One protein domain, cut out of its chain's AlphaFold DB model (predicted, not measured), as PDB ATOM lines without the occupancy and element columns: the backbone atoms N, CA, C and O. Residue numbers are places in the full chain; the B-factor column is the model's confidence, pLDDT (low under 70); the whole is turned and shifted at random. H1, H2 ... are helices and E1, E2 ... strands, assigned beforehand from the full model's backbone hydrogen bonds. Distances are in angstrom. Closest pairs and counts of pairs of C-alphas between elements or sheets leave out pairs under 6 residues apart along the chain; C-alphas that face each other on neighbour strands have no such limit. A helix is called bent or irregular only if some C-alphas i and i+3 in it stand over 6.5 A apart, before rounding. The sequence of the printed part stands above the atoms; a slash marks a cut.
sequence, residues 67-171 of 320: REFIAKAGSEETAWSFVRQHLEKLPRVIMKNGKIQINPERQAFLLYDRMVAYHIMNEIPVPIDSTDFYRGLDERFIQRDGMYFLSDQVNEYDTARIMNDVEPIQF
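AT A GLANCE: This is residues 67 to 171 of the 320 residues of the protein "DNA methylase" of Bacilli bacterium (UniProt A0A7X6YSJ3). An elongated body has a cluster of three helices, H2, H3 and H4, toward one end, with H3 set steeply to the other two and the short H1 beyond H2. The small hairpin E3-E4 sits in the middle, and H5 reaches from it toward a second hairpin, E1-E2, at the other end; the two hairpins do not join into one sheet. The printed part has 105 residues, with five named helices and four named strands in the order H1, H2, E1, E2, H3, H4, E3, E4, H5; each sheet is an antiparallel pair, and the class is mostly helix. The whole is compact, with a radius of gyration of the C-alphas of 14.9 A, and spans 43 by 27 by 22 A.

IN THESE COORDINATES: H1 is residues 67 to 71, beginning at C-alpha 67 at (-38.096, -14.776, -20.835). H2, residues 76 to 89, is 20.7 A long. E1 is residues 94 to 96 and E2 residues 99 to 101. H3, residues 108 to 121, is 20.0 A long and begins at C-alpha 108 at (-18.759, -19.447, -37.128). H4, residues 130 to 140, is 15.0 A long. E3 is residues 142 to 144 and E4 residues 147 to 149. H5, residues 151 to 163, is 19.8 A long and ends at C-alpha 163 at (0.106, -29.336, -22.963). H5 is irregular, but only just: C-alphas 152 and 155 are 6.8 A apart.

HOW THE PARTS SIT: H1 and H2 are close but not clearly touching; their closest C-alphas, of Phe 69 and Thr 78, are 5.7 A apart. H2 touches H3 with residues 79 to 83 alone, at a steep tilt of 67 degrees, opposite ways; the closest C-alphas, of Ala 79 and Met 115, are 6.3 A apart. H3 touches H4 with residues 108 to 112 alone, at a steep tilt of 66 degrees, opposite ways; the closest C-alphas, of Ala 108 and Tyr 134, are 6.6 A apart. H2 and H4 are near each other. The hairpin E1 and E2 has N 101 and O 94 within hydrogen-bond range at 2.8 A. The hairpin E3 and E4 has N 147 and O 144 at 2.8 A and N 149 and O 142 at 2.9 A. The closest C-alphas of H2 and E4, of Leu 87 and Phe 149, are 6.6 A apart. Those of E3 and H5, of Ile 142 and Ser 151, are 6.5 A apart, and those of E2 and H5, of Ile 100 and Arg 161, 7.1 A. H3 and H5 are apart. Every O i to N i+4 pair is within hydrogen-bond range in H1, H2, H3 and H4, and 7 of 9 in H5.

THE WHOLE: The two C-alphas farthest apart, of Ala 71 and Asn 97, are 44.9 A apart. The printed part has no cut and no long link. The mean pLDDT of the printed part is 79.8; residues 96 to 97, 130 to 131, 158 and 161 to 171 are under 70.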
ATOM      1  N   ARG A  67     -37.346 -15.996 -21.175       84.88
ATOM      2  CA  ARG A  67     -38.096 -14.776 -20.835       84.88
ATOM      3  C   ARG A  67     -37.390 -13.519 -21.336       84.88
ATOM      4  O   ARG A  67     -38.029 -12.678 -21.957       84.88
ATOM      5  N   GLU A  68     -36.084 -13.410 -21.101       83.50
ATOM      6  CA  GLU A  68     -35.273 -12.288 -21.589       83.50
ATOM      7  C   GLU A  68     -35.216 -12.243 -23.119       83.50
ATOM      8  O   GLU A  68     -35.301 -11.171 -23.712       83.50
ATOM      9  N   PHE A  69     -35.118 -13.409 -23.754       87.31
ATOM     10  CA  PHE A  69     -35.075 -13.551 -25.202       87.31
ATOM     11  C   PHE A  69     -36.370 -13.056 -25.855       87.31
ATOM     12  O   PHE A  69     -36.317 -12.285 -26.808       87.31
ATOM     13  N   ILE A  70     -37.529 -13.429 -25.299       85.75
ATOM     14  CA  ILE A  70     -38.840 -12.944 -25.758       85.75
ATOM     15  C   ILE A  70     -38.986 -11.440 -25.498       85.75
ATOM     16  O   ILE A  70     -39.461 -10.713 -26.366       85.75
ATOM     17  N   ALA A  71     -38.542 -10.945 -24.337       86.00
ATOM     18  CA  ALA A  71     -38.616  -9.519 -24.007       86.00
ATOM     19  C   ALA A  71     -37.801  -8.632 -24.966       86.00
ATOM     20  O   ALA A  71     -38.113  -7.457 -25.132       86.00
ATOM     21  N   LYS A  72     -36.767  -9.198 -25.594       86.81
ATOM     22  CA  LYS A  72     -35.872  -8.526 -26.543       86.81
ATOM     23  C   LYS A  72     -36.102  -8.963 -27.995       86.81
ATOM     24  O   LYS A  72     -35.250  -8.697 -28.844       86.81
ATOM     25  N   ALA A  73     -37.214  -9.646 -28.280       84.19
ATOM     26  CA  ALA A  73     -37.496 -10.244 -29.581       84.19
ATOM     27  C   ALA A  73     -37.319  -9.242 -30.735       84.19
ATOM     28  O   ALA A  73     -37.837  -8.127 -30.694       84.19
ATOM     29  N   GLY A  74     -36.580  -9.658 -31.766       75.56
ATOM     30  CA  GLY A  74     -36.296  -8.842 -32.949       75.56
ATOM     31  C   GLY A  74     -35.135  -7.851 -32.798       75.56
ATOM     32  O   GLY A  74     -34.838  -7.140 -33.751       75.56
ATOM     33  N   SER A  75     -34.462  -7.798 -31.643       88.00
ATOM     34  CA  SER A  75     -33.217  -7.033 -31.480       88.00
ATOM     35  C   SER A  75     -31.988  -7.883 -31.803       88.00
ATOM     36  O   SER A  75     -31.981  -9.087 -31.572       88.00
ATOM     37  N   GLU A  76     -30.894  -7.260 -32.245       90.06
ATOM     38  CA  GLU A  76     -29.623  -7.975 -32.455       90.06
ATOM     39  C   GLU A  76     -29.100  -8.646 -31.175       90.06
ATOM     40  O   GLU A  76     -28.346  -9.619 -31.221       90.06
ATOM     41  N   GLU A  77     -29.514  -8.150 -30.005       89.12
ATOM     42  CA  GLU A  77     -29.106  -8.693 -28.716       89.12
ATOM     43  C   GLU A  77     -29.558 -10.149 -28.527       89.12
ATOM     44  O   GLU A  77     -28.858 -10.918 -27.866       89.12
ATOM     45  N   THR A  78     -30.671 -10.573 -29.139       91.56
ATOM     46  CA  THR A  78     -31.132 -11.967 -29.043       91.56
ATOM     47  C   THR A  78     -30.162 -12.921 -29.727       91.56
ATOM     48  O   THR A  78     -29.831 -13.960 -29.155       91.56
ATOM     49  N   ALA A  79     -29.606 -12.546 -30.883       92.50
ATOM     50  CA  ALA A  79     -28.597 -13.351 -31.564       92.50
ATOM     51  C   ALA A  79     -27.348 -13.548 -30.696       92.50
ATOM     52  O   ALA A  79     -26.909 -14.680 -30.484       92.50
ATOM     53  N   TRP A  80     -26.825 -12.475 -30.101       94.19
ATOM     54  CA  TRP A  80     -25.629 -12.559 -29.256       94.19
ATOM     55  C   TRP A  80     -25.877 -13.256 -27.922       94.19
ATOM     56  O   TRP A  80     -25.006 -13.977 -27.430       94.19
ATOM     57  N   SER A  81     -27.066 -13.074 -27.349       91.94
ATOM     58  CA  SER A  81     -27.492 -13.786 -26.147       91.94
ATOM     59  C   SER A  81     -27.545 -15.294 -26.409       91.94
ATOM     60  O   SER A  81     -26.992 -16.074 -25.628       91.94
ATOM     61  N   PHE A  82     -28.116 -15.708 -27.549       93.62
ATOM     62  CA  PHE A  82     -28.112 -17.105 -27.979       93.62
ATOM     63  C   PHE A  82     -26.694 -17.648 -28.136       93.62
ATOM     64  O   PHE A  82     -26.376 -18.660 -27.517       93.62
ATOM     65  N   VAL A  83     -25.828 -16.976 -28.902       94.62
ATOM     66  CA  VAL A  83     -24.451 -17.446 -29.137       94.62
ATOM     67  C   VAL A  83     -23.696 -17.597 -27.821       94.62
ATOM     68  O   VAL A  83     -23.051 -18.620 -27.597       94.62
ATOM     69  N   ARG A  84     -23.819 -16.628 -26.905       94.06
ATOM     70  CA  ARG A  84     -23.174 -16.690 -25.590       94.06
ATOM     71  C   ARG A  84     -23.659 -17.887 -24.777       94.06
ATOM     72  O   ARG A  84     -22.833 -18.625 -24.247       94.06
ATOM     73  N   GLN A  85     -24.975 -18.100 -24.702       92.25
ATOM     74  CA  GLN A  85     -25.534 -19.270 -24.023       92.25
ATOM     75  C   GLN A  85     -25.073 -20.568 -24.689       92.25
ATOM     76  O   GLN A  85     -24.741 -21.526 -23.995       92.25
ATOM     77  N   HIS A  86     -25.045 -20.608 -26.017       93.50
ATOM     78  CA  HIS A  86     -24.652 -21.791 -26.760       93.50
ATOM     79  C   HIS A  86     -23.185 -22.143 -26.491       93.50
ATOM     80  O   HIS A  86     -22.901 -23.249 -26.033       93.50
ATOM     81  N   LEU A  87     -22.270 -21.178 -26.623       93.44
ATOM     82  CA  LEU A  87     -20.852 -21.340 -26.290       93.44
ATOM     83  C   LEU A  87     -20.615 -21.713 -24.817       93.44
ATOM     84  O   LEU A  87     -19.683 -22.463 -24.529       93.44
ATOM     85  N   GLU A  88     -21.444 -21.232 -23.879       92.75
ATOM     86  CA  GLU A  88     -21.398 -21.637 -22.461       92.75
ATOM     87  C   GLU A  88     -21.669 -23.140 -22.294       92.75
ATOM     88  O   GLU A  88     -21.111 -23.779 -21.401       92.75
ATOM     89  N   LYS A  89     -22.537 -23.711 -23.138       90.69
ATOM     90  CA  LYS A  89     -22.920 -25.125 -23.082       90.69
ATOM     91  C   LYS A  89     -21.975 -26.034 -23.852       90.69
ATOM     92  O   LYS A  89     -21.811 -27.180 -23.448       90.69
ATOM     93  N   LEU A  90     -21.343 -25.557 -24.918       89.69
ATOM     94  CA  LEU A  90     -20.439 -26.390 -25.702       89.69
ATOM     95  C   LEU A  90     -19.204 -26.832 -24.893       89.69
ATOM     96  O   LEU A  90     -18.620 -26.015 -24.172       89.69
ATOM     97  N   PRO A  91     -18.731 -28.082 -25.062       85.81
ATOM     98  CA  PRO A  91     -17.460 -28.529 -24.496       85.81
ATOM     99  C   PRO A  91     -16.325 -27.572 -24.869       85.81
ATOM    100  O   PRO A  91     -16.230 -27.159 -26.027       85.81
ATOM    101  N   ARG A  92     -15.504 -27.186 -23.886       85.88
ATOM    102  CA  ARG A  92     -14.395 -26.226 -24.053       85.88
ATOM    103  C   ARG A  92     -13.196 -26.879 -24.724       85.88
ATOM    104  O   ARG A  92     -12.659 -26.338 -25.681       85.88
ATOM    105  N   VAL A  93     -12.839 -28.069 -24.256       81.56
ATOM    106  CA  VAL A  93     -11.763 -28.899 -24.797       81.56
ATOM    107  C   VAL A  93     -12.331 -30.290 -25.043       81.56
ATOM    108  O   VAL A  93     -12.989 -30.857 -24.169       81.56
ATOM    109  N   ILE A  94     -12.093 -30.835 -26.232       79.06
ATOM    110  CA  ILE A  94     -12.392 -32.229 -26.559       79.06
ATOM    111  C   ILE A  94     -11.049 -32.917 -26.762       79.06
ATOM    112  O   ILE A  94     -10.261 -32.491 -27.600       79.06
ATOM    113  N   MET A  95     -10.778 -33.954 -25.972       71.62
ATOM    114  CA  MET A  95      -9.535 -34.718 -26.051       71.62
ATOM    115  C   MET A  95      -9.802 -36.061 -26.723       71.62
ATOM    116  O   MET A  95     -10.678 -36.808 -26.284       71.62
ATOM    117  N   LYS A  96      -9.013 -36.396 -27.742       69.69
ATOM    118  CA  LYS A  96      -9.022 -37.716 -28.380       69.69
ATOM    119  C   LYS A  96      -7.584 -38.161 -28.611       69.69
ATOM    120  O   LYS A  96      -6.777 -37.403 -29.127       69.69
ATOM    121  N   ASN A  97      -7.243 -39.373 -28.172       69.06
ATOM    122  CA  ASN A  97      -5.891 -39.940 -28.305       69.06
ATOM    123  C   ASN A  97      -4.756 -39.024 -27.789       69.06
ATOM    124  O   ASN A  97      -3.671 -38.993 -28.363       69.06
ATOM    125  N   GLY A  98      -5.002 -38.260 -26.718       70.19
ATOM    126  CA  GLY A  98      -4.015 -37.330 -26.152       70.19
ATOM    127  C   GLY A  98      -3.806 -36.040 -26.956       70.19
ATOM    128  O   GLY A  98      -2.902 -35.278 -26.637       70.19
ATOM    129  N   LYS A  99      -4.638 -35.778 -27.968       73.38
ATOM    130  CA  LYS A  99      -4.637 -34.541 -28.753       73.38
ATOM    131  C   LYS A  99      -5.943 -33.781 -28.588       73.38
ATOM    132  O   LYS A  99      -6.983 -34.370 -28.275       73.38
ATOM    133  N   ILE A 100      -5.890 -32.475 -28.830       74.69
ATOM    134  CA  ILE A 100      -7.095 -31.646 -28.875       74.69
ATOM    135  C   ILE A 100      -7.796 -31.865 -30.209       74.69
ATOM    136  O   ILE A 100      -7.214 -31.643 -31.272       74.69
ATOM    137  N   GLN A 101      -9.065 -32.250 -30.130       74.75
ATOM    138  CA  GLN A 101      -9.973 -32.328 -31.260       74.75
ATOM    139  C   GLN A 101     -10.738 -31.007 -31.406       74.75
ATOM    140  O   GLN A 101     -11.300 -30.478 -30.443       74.75
ATOM    141  N   ILE A 102     -10.792 -30.488 -32.632       70.31
ATOM    142  CA  ILE A 102     -11.592 -29.306 -32.968       70.31
ATOM    143  C   ILE A 102     -13.078 -29.635 -32.801       70.31
ATOM    144  O   ILE A 102     -13.553 -30.661 -33.287       70.31
ATOM    145  N   ASN A 103     -13.817 -28.745 -32.138       81.81
ATOM    146  CA  ASN A 103     -15.266 -28.825 -32.003       81.81
ATOM    147  C   ASN A 103     -15.947 -28.002 -33.115       81.81
ATOM    148  O   ASN A 103     -15.938 -26.769 -33.035       81.81
ATOM    149  N   PRO A 104     -16.584 -28.637 -34.115       71.50
ATOM    150  CA  PRO A 104     -17.199 -27.919 -35.231       71.50
ATOM    151  C   PRO A 104     -18.332 -26.992 -34.783       71.50
ATOM    152  O   PRO A 104     -18.510 -25.917 -35.342       71.50
ATOM    153  N   GLU A 105     -19.056 -27.341 -33.717       83.31
ATOM    154  CA  GLU A 105     -20.176 -26.538 -33.196       83.31
ATOM    155  C   GLU A 105     -19.710 -25.182 -32.628       83.31
ATOM    156  O   GLU A 105     -20.521 -24.284 -32.424       83.31
ATOM    157  N   ARG A 106     -18.396 -24.992 -32.411       88.19
ATOM    158  CA  ARG A 106     -17.790 -23.696 -32.054       88.19
ATOM    159  C   ARG A 106     -17.357 -22.865 -33.266       88.19
ATOM    160  O   ARG A 106     -16.821 -21.775 -33.077       88.19
ATOM    161  N   GLN A 107     -17.530 -23.353 -34.492       79.19
ATOM    162  CA  GLN A 107     -17.158 -22.633 -35.711       79.19
ATOM    163  C   GLN A 107     -18.258 -21.654 -36.133       79.19
ATOM    164  O   GLN A 107     -19.444 -21.895 -35.910       79.19
ATOM    165  N   ALA A 108     -17.864 -20.555 -36.785       75.75
ATOM    166  CA  ALA A 108     -18.759 -19.447 -37.128       75.75
ATOM    167  C   ALA A 108     -20.035 -19.887 -37.864       75.75
ATOM    168  O   ALA A 108     -21.135 -19.490 -37.483       75.75
ATOM    169  N   PHE A 109     -19.897 -20.731 -38.890       73.56
ATOM    170  CA  PHE A 109     -21.023 -21.152 -39.725       73.56
ATOM    171  C   PHE A 109     -22.041 -22.007 -38.957       73.56
ATOM    172  O   PHE A 109     -23.243 -21.810 -39.118       73.56
ATOM    173  N   LEU A 110     -21.584 -22.911 -38.080       76.50
ATOM    174  CA  LEU A 110     -22.481 -23.707 -37.240       76.50
ATOM    175  C   LEU A 110     -23.141 -22.841 -36.167       76.50
ATOM    176  O   LEU A 110     -24.345 -22.952 -35.963       76.50
ATOM    177  N   LEU A 111     -22.406 -21.912 -35.550       86.50
ATOM    178  CA  LEU A 111     -22.985 -20.958 -34.600       86.50
ATOM    179  C   LEU A 111     -24.088 -20.102 -35.243       86.50
ATOM    180  O   LEU A 111     -25.137 -19.902 -34.625       86.50
ATOM    181  N   TYR A 112     -23.882 -19.642 -36.481       82.44
ATOM    182  CA  TYR A 112     -24.900 -18.916 -37.242       82.44
ATOM    183  C   TYR A 112     -26.114 -19.797 -37.539       82.44
ATOM    184  O   TYR A 112     -27.245 -19.404 -37.258       82.44
ATOM    185  N   ASP A 113     -25.892 -21.016 -38.038       77.44
ATOM    186  CA  ASP A 113     -26.966 -21.964 -38.341       77.44
ATOM    187  C   ASP A 113     -27.834 -22.265 -37.113       77.44
ATOM    188  O   ASP A 113     -29.063 -22.211 -37.204       77.44
ATOM    189  N   ARG A 114     -27.210 -22.520 -35.956       86.69
ATOM    190  CA  ARG A 114     -27.909 -22.771 -34.687       86.69
ATOM    191  C   ARG A 114     -28.693 -21.542 -34.227       86.69
ATOM    192  O   ARG A 114     -29.818 -21.687 -33.753       86.69
ATOM    193  N   MET A 115     -28.125 -20.346 -34.391       91.06
ATOM    194  CA  MET A 115     -28.793 -19.085 -34.056       91.06
ATOM    195  C   MET A 115     -30.040 -18.882 -34.915       91.06
ATOM    196  O   MET A 115     -31.117 -18.633 -34.371       91.06
ATOM    197  N   VAL A 116     -29.916 -19.052 -36.232       87.06
ATOM    198  CA  VAL A 116     -31.024 -18.920 -37.187       87.06
ATOM    199  C   VAL A 116     -32.127 -19.930 -36.877       87.06
ATOM    200  O   VAL A 116     -33.284 -19.537 -36.737       87.06
ATOM    201  N   ALA A 117     -31.773 -21.208 -36.705       84.62
ATOM    202  CA  ALA A 117     -32.732 -22.260 -36.377       84.62
ATOM    203  C   ALA A 117     -33.498 -21.942 -35.085       84.62
ATOM    204  O   ALA A 117     -34.723 -22.025 -35.051       84.62
ATOM    205  N   TYR A 118     -32.798 -21.489 -34.040       87.88
ATOM    206  CA  TYR A 118     -33.444 -21.123 -32.783       87.88
ATOM    207  C   TYR A 118     -34.413 -19.942 -32.928       87.88
ATOM    208  O   TYR A 118     -35.490 -19.972 -32.337       87.88
ATOM    209  N   HIS A 119     -34.072 -18.916 -33.713       89.19
ATOM    210  CA  HIS A 119     -34.972 -17.781 -33.951       89.19
ATOM    211  C   HIS A 119     -36.237 -18.216 -34.691       89.19
ATOM    212  O   HIS A 119     -37.338 -17.903 -34.240       89.19
ATOM    213  N   ILE A 120     -36.091 -19.008 -35.757       85.94
ATOM    214  CA  ILE A 120     -37.229 -19.493 -36.542       85.94
ATOM    215  C   ILE A 120     -38.127 -20.410 -35.696       85.94
ATOM    216  O   ILE A 120     -39.336 -20.195 -35.674       85.94
ATOM    217  N   MET A 121     -37.558 -21.346 -34.921       82.75
ATOM    218  CA  MET A 121     -38.321 -22.225 -34.017       82.75
ATOM    219  C   MET A 121     -39.105 -21.460 -32.943       82.75
ATOM    220  O   MET A 121     -40.140 -21.934 -32.483       82.75
ATOM    221  N   ASN A 122     -38.607 -20.298 -32.510       84.81
ATOM    222  CA  ASN A 122     -39.290 -19.442 -31.537       84.81
ATOM    223  C   ASN A 122     -40.131 -18.342 -32.207       84.81
ATOM    224  O   ASN A 122     -40.609 -17.448 -31.515       84.81
ATOM    225  N   GLU A 123     -40.303 -18.396 -33.530       82.12
ATOM    226  CA  GLU A 123     -41.065 -17.432 -34.330       82.12
ATOM    227  C   GLU A 123     -40.572 -15.980 -34.234       82.12
ATOM    228  O   GLU A 123     -41.317 -15.027 -34.467       82.12
ATOM    229  N   ILE A 124     -39.296 -15.798 -33.914       85.81
ATOM    230  CA  ILE A 124     -38.666 -14.487 -33.817       85.81
ATOM    231  C   ILE A 124     -37.926 -14.231 -35.136       85.81
ATOM    232  O   ILE A 124     -37.205 -15.114 -35.606       85.81
ATOM    233  N   PRO A 125     -38.078 -13.048 -35.763       83.88
ATOM    234  CA  PRO A 125     -37.299 -12.698 -36.944       83.88
ATOM    235  C   PRO A 125     -35.804 -12.818 -36.656       83.88
ATOM    236  O   PRO A 125     -35.345 -12.408 -35.588       83.88
ATOM    237  N   VAL A 126     -35.044 -13.365 -37.604       88.06
ATOM    238  CA  VAL A 126     -33.583 -13.389 -37.506       88.06
ATOM    239  C   VAL A 126     -33.100 -11.932 -37.538       88.06
ATOM    240  O   VAL A 126     -33.332 -11.256 -38.540       88.06
ATOM    241  N   PRO A 127     -32.488 -11.415 -36.457       87.38
ATOM    242  CA  PRO A 127     -32.278  -9.978 -36.304       87.38
ATOM    243  C   PRO A 127     -31.020  -9.479 -37.020       87.38
ATOM    244  O   PRO A 127     -30.863  -8.277 -37.190       87.38
ATOM    245  N   ILE A 128     -30.123 -10.391 -37.405       85.88
ATOM    246  CA  ILE A 128     -28.860 -10.092 -38.081       85.88
ATOM    247  C   ILE A 128     -28.612 -11.091 -39.200       85.88
ATOM    248  O   ILE A 128     -28.829 -12.295 -39.031       85.88
ATOM    249  N   ASP A 129     -28.144 -10.591 -40.338       76.69
ATOM    250  CA  ASP A 129     -27.722 -11.441 -41.443       76.69
ATOM    251  C   ASP A 129     -26.371 -12.120 -41.153       76.69
ATOM    252  O   ASP A 129     -25.689 -11.826 -40.169       76.69
ATOM    253  N   SER A 130     -25.973 -13.053 -42.019       68.25
ATOM    254  CA  SER A 130     -24.719 -13.801 -41.854       68.25
ATOM    255  C   SER A 130     -23.466 -12.918 -41.826       68.25
ATOM    256  O   SER A 130     -22.513 -13.245 -41.124       68.25
ATOM    257  N   THR A 131     -23.462 -11.787 -42.536       64.06
ATOM    258  CA  THR A 131     -22.317 -10.867 -42.603       64.06
ATOM    259  C   THR A 131     -22.132 -10.158 -41.270       64.06
ATOM    260  O   THR A 131     -21.046 -10.179 -40.685       64.06
ATOM    261  N   ASP A 132     -23.208  -9.541 -40.785       74.62
ATOM    262  CA  ASP A 132     -23.211  -8.820 -39.518       74.62
ATOM    263  C   ASP A 132     -23.005  -9.785 -38.345       74.62
ATOM    264  O   ASP A 132     -22.339  -9.438 -37.363       74.62
ATOM    265  N   PHE A 133     -23.476 -11.028 -38.482       84.31
ATOM    266  CA  PHE A 133     -23.188 -12.101 -37.543       84.31
ATOM    267  C   PHE A 133     -21.700 -12.458 -37.490       84.31
ATOM    268  O   PHE A 133     -21.134 -12.505 -36.406       84.31
ATOM    269  N   TYR A 134     -21.026 -12.708 -38.613       77.69
ATOM    270  CA  TYR A 134     -19.601 -13.055 -38.557       77.69
ATOM    271  C   TYR A 134     -18.759 -11.892 -38.021       77.69
ATOM    272  O   TYR A 134     -17.916 -12.108 -37.153       77.69
ATOM    273  N   ARG A 135     -19.078 -10.650 -38.415       72.19
ATOM    274  CA  ARG A 135     -18.434  -9.451 -37.859       72.19
ATOM    275  C   ARG A 135     -18.599  -9.360 -36.347       72.19
ATOM    276  O   ARG A 135     -17.622  -9.246 -35.614       72.19
ATOM    277  N   GLY A 136     -19.840  -9.391 -35.870       82.50
ATOM    278  CA  GLY A 136     -20.096  -9.260 -34.442       82.50
ATOM    279  C   GLY A 136     -19.576 -10.460 -33.645       82.50
ATOM    280  O   GLY A 136     -19.320 -10.321 -32.451       82.50
ATOM    281  N   LEU A 137     -19.380 -11.618 -34.284       86.44
ATOM    282  CA  LEU A 137     -18.763 -12.781 -33.658       86.44
ATOM    283  C   LEU A 137     -17.281 -12.516 -33.350       86.44
ATOM    284  O   LEU A 137     -16.869 -12.713 -32.208       86.44
ATOM    285  N   ASP A 138     -16.528 -11.985 -34.318       80.12
ATOM    286  CA  ASP A 138     -15.124 -11.575 -34.147       80.12
ATOM    287  C   ASP A 138     -14.952 -10.434 -33.134       80.12
ATOM    288  O   ASP A 138     -13.993 -10.403 -32.366       80.12
ATOM    289  N   GLU A 139     -15.897  -9.490 -33.096       85.94
ATOM    290  CA  GLU A 139     -15.847  -8.350 -32.171       85.94
ATOM    291  C   GLU A 139     -16.157  -8.742 -30.716       85.94
ATOM    292  O   GLU A 139     -15.716  -8.073 -29.778       85.94
ATOM    293  N   ARG A 140     -16.958  -9.796 -30.504       90.25
ATOM    294  CA  ARG A 140     -17.523 -10.138 -29.183       90.25
ATOM    295  C   ARG A 140     -16.917 -11.383 -28.548       90.25
ATOM    296  O   ARG A 140     -17.062 -11.554 -27.332       90.25
ATOM    297  N   PHE A 141     -16.301 -12.256 -29.336       92.38
ATOM    298  CA  PHE A 141     -15.786 -13.548 -28.891       92.38
ATOM    299  C   PHE A 141     -14.350 -13.753 -29.365       92.38
ATOM    300  O   PHE A 141     -13.890 -13.134 -30.315       92.38
ATOM    301  N   ILE A 142     -13.620 -14.625 -28.674       84.94
ATOM    302  CA  ILE A 142     -12.205 -14.853 -28.969       84.94
ATOM    303  C   ILE A 142     -12.076 -16.068 -29.880       84.94
ATOM    304  O   ILE A 142     -12.583 -17.141 -29.551       84.94
ATOM    305  N   GLN A 143     -11.361 -15.903 -30.992       83.88
ATOM    306  CA  GLN A 143     -11.097 -16.980 -31.937       83.88
ATOM    307  C   GLN A 143      -9.772 -17.704 -31.632       83.88
ATOM    308  O   GLN A 143      -8.730 -17.071 -31.417       83.88
ATOM    309  N   ARG A 144      -9.795 -19.042 -31.636       80.06
ATOM    310  CA  ARG A 144      -8.622 -19.932 -31.569       80.06
ATOM    311  C   ARG A 144      -8.849 -21.138 -32.467       80.06
ATOM    312  O   ARG A 144      -9.907 -21.752 -32.391       80.06
ATOM    313  N   ASP A 145      -7.882 -21.450 -33.326       72.56
ATOM    314  CA  ASP A 145      -7.918 -22.627 -34.210       72.56
ATOM    315  C   ASP A 145      -9.231 -22.742 -35.023       72.56
ATOM    316  O   ASP A 145      -9.800 -23.818 -35.201       72.56
ATOM    317  N   GLY A 146      -9.757 -21.596 -35.481       70.31
ATOM    318  CA  GLY A 146     -11.017 -21.501 -36.236       70.31
ATOM    319  C   GLY A 146     -12.303 -21.659 -35.407       70.31
ATOM    320  O   GLY A 146     -13.395 -21.646 -35.973       70.31
ATOM    321  N   MET A 147     -12.196 -21.788 -34.084       83.00
ATOM    322  CA  MET A 147     -13.307 -21.892 -33.134       83.00
ATOM    323  C   MET A 147     -13.456 -20.620 -32.299       83.00
ATOM    324  O   MET A 147     -12.478 -19.920 -32.047       83.00
ATOM    325  N   TYR A 148     -14.668 -20.365 -31.807       86.44
ATOM    326  CA  TYR A 148     -14.973 -19.226 -30.944       86.44
ATOM    327  C   TYR A 148     -15.181 -19.639 -29.488       86.44
ATOM    328  O   TYR A 148     -15.740 -20.696 -29.165       86.44
ATOM    329  N   PHE A 149     -14.728 -18.766 -28.593       87.12
ATOM    330  CA  PHE A 149     -14.723 -18.973 -27.154       87.12
ATOM    331  C   PHE A 149     -15.199 -17.726 -26.412       87.12
ATOM    332  O   PHE A 149     -14.976 -16.588 -26.833       87.12
ATOM    333  N   LEU A 150     -15.837 -17.955 -25.263       90.44
ATOM    334  CA  LEU A 150     -16.048 -16.903 -24.273       90.44
ATOM    335  C   LEU A 150     -14.711 -16.545 -23.612       90.44
ATOM    336  O   LEU A 150     -13.827 -17.394 -23.504       90.44
ATOM    337  N   SER A 151     -14.567 -15.311 -23.131       85.75
ATOM    338  CA  SER A 151     -13.317 -14.830 -22.527       85.75
ATOM    339  C   SER A 151     -12.844 -15.664 -21.333       85.75
ATOM    340  O   SER A 151     -11.646 -15.869 -21.166       85.75
ATOM    341  N   ASP A 152     -13.770 -16.204 -20.542       85.19
ATOM    342  CA  ASP A 152     -13.492 -17.089 -19.409       85.19
ATOM    343  C   ASP A 152     -13.086 -18.516 -19.827       85.19
ATOM    344  O   ASP A 152     -12.516 -19.249 -19.022       85.19
ATOM    345  N   GLN A 153     -13.346 -18.915 -21.077       86.56
ATOM    346  CA  GLN A 153     -13.018 -20.244 -21.610       86.56
ATOM    347  C   GLN A 153     -11.624 -20.311 -22.245       86.56
ATOM    348  O   GLN A 153     -11.043 -21.392 -22.324       86.56
ATOM    349  N   VAL A 154     -11.088 -19.175 -22.701       77.44
ATOM    350  CA  VAL A 154      -9.847 -19.134 -23.495       77.44
ATOM    351  C   VAL A 154      -8.654 -19.679 -22.726       77.44
ATOM    352  O   VAL A 154      -7.910 -20.483 -23.268       77.44
ATOM    353  N   ASN A 155      -8.504 -19.314 -21.452       73.44
ATOM    354  CA  ASN A 155      -7.362 -19.758 -20.647       73.44
ATOM    355  C   ASN A 155      -7.307 -21.286 -20.507       73.44
ATOM    356  O   ASN A 155      -6.227 -21.873 -20.526       73.44
ATOM    357  N   GLU A 156      -8.467 -21.934 -20.375       80.12
ATOM    358  CA  GLU A 156      -8.565 -23.394 -20.271       80.12
ATOM    359  C   GLU A 156      -8.153 -24.063 -21.586       80.12
ATOM    360  O   GLU A 156      -7.360 -25.006 -21.581       80.12
ATOM    361  N   TYR A 157      -8.630 -23.525 -22.711       77.62
ATOM    362  CA  TYR A 157      -8.269 -24.009 -24.039       77.62
ATOM    363  C   TYR A 157      -6.781 -23.795 -24.350       77.62
ATOM    364  O   TYR A 157      -6.096 -24.732 -24.752       77.62
ATOM    365  N   ASP A 158      -6.256 -22.595 -24.100       66.81
ATOM    366  CA  ASP A 158      -4.849 -22.257 -24.330       66.81
ATOM    367  C   ASP A 158      -3.921 -23.109 -23.440       66.81
ATOM    368  O   ASP A 158      -2.891 -23.589 -23.910       66.81
ATOM    369  N   THR A 159      -4.305 -23.393 -22.187       73.00
ATOM    370  CA  THR A 159      -3.556 -24.314 -21.307       73.00
ATOM    371  C   THR A 159      -3.531 -25.731 -21.875       73.00
ATOM    372  O   THR A 159      -2.468 -26.351 -21.945       73.00
ATOM    373  N   ALA A 160      -4.684 -26.242 -22.316       75.19
ATOM    374  CA  ALA A 160      -4.757 -27.556 -22.939       75.19
ATOM    375  C   ALA A 160      -3.892 -27.619 -24.205       75.19
ATOM    376  O   ALA A 160      -3.217 -28.625 -24.423       75.19
ATOM    377  N   ARG A 161      -3.892 -26.550 -25.012       66.62
ATOM    378  CA  ARG A 161      -3.135 -26.430 -26.264       66.62
ATOM    379  C   ARG A 161      -1.624 -26.369 -26.048       66.62
ATOM    380  O   ARG A 161      -0.873 -26.835 -26.890       66.62
ATOM    381  N   ILE A 162      -1.161 -25.814 -24.929       65.25
ATOM    382  CA  ILE A 162       0.264 -25.845 -24.563       65.25
ATOM    383  C   ILE A 162       0.688 -27.261 -24.154       65.25
ATOM    384  O   ILE A 162       1.806 -27.680 -24.439       65.25
ATOM    385  N   MET A 163      -0.193 -27.994 -23.468       68.88
ATOM    386  CA  MET A 163       0.106 -29.336 -22.963       68.88
ATOM    387  C   MET A 163      -0.028 -30.435 -24.021       68.88
ATOM    388  O   MET A 163       0.552 -31.505 -23.847       68.88
ATOM    389  N   ASN A 164      -0.806 -30.207 -25.079       67.56
ATOM    390  CA  ASN A 164      -1.173 -31.231 -26.050       67.56
ATOM    391  C   ASN A 164      -1.148 -30.657 -27.467       67.56
ATOM    392  O   ASN A 164      -1.657 -29.563 -27.703       67.56
ATOM    393  N   ASP A 165      -0.642 -31.435 -28.422       58.53
ATOM    394  CA  ASP A 165      -0.722 -31.064 -29.831       58.53
ATOM    395  C   ASP A 165      -2.186 -30.996 -30.292       58.53
ATOM    396  O   ASP A 165      -3.023 -31.842 -29.949       58.53
ATOM    397  N   VAL A 166      -2.491 -29.991 -31.111       54.44
ATOM    398  CA  VAL A 166      -3.767 -29.919 -31.826       54.44
ATOM    399  C   VAL A 166      -3.704 -30.932 -32.959       54.44
ATOM    400  O   VAL A 166      -2.778 -30.911 -33.772       54.44
ATOM    401  N   GLU A 167      -4.665 -31.852 -33.004       50.72
ATOM    402  CA  GLU A 167      -4.707 -32.817 -34.095       50.72
ATOM    403  C   GLU A 167      -4.989 -32.068 -35.407       50.72
ATOM    404  O   GLU A 167      -5.987 -31.342 -35.485       50.72
ATOM    405  N   PRO A 168      -4.124 -32.188 -36.436       43.97
ATOM    406  CA  PRO A 168      -4.414 -31.594 -37.729       43.97
ATOM    407  C   PRO A 168      -5.715 -32.195 -38.260       43.97
ATOM    408  O   PRO A 168      -5.948 -33.398 -38.163       43.97
ATOM    409  N   ILE A 169      -6.560 -31.328 -38.807       42.94
ATOM    410  CA  ILE A 169      -7.862 -31.636 -39.402       42.94
ATOM    411  C   ILE A 169      -7.708 -32.793 -40.408       42.94
ATOM    412  O   ILE A 169      -7.331 -32.577 -41.553       42.94
ATOM    413  N   GLN A 170      -8.027 -34.024 -40.001       39.28
ATOM    414  CA  GLN A 170      -8.393 -35.104 -40.919       39.28
ATOM    415  C   GLN A 170      -9.909 -35.227 -40.890       39.28
ATOM    416  O   GLN A 170     -10.488 -36.102 -40.249       39.28
ATOM    417  N   PHE A 171     -10.565 -34.271 -41.538       45.66
ATOM    418  CA  PHE A 171     -11.964 -34.425 -41.877       45.66
ATOM    419  C   PHE A 171     -12.047 -35.302 -43.118       45.66
ATOM    420  O   PHE A 171     -11.627 -34.893 -44.196       45.66
TER     421      PHE A 171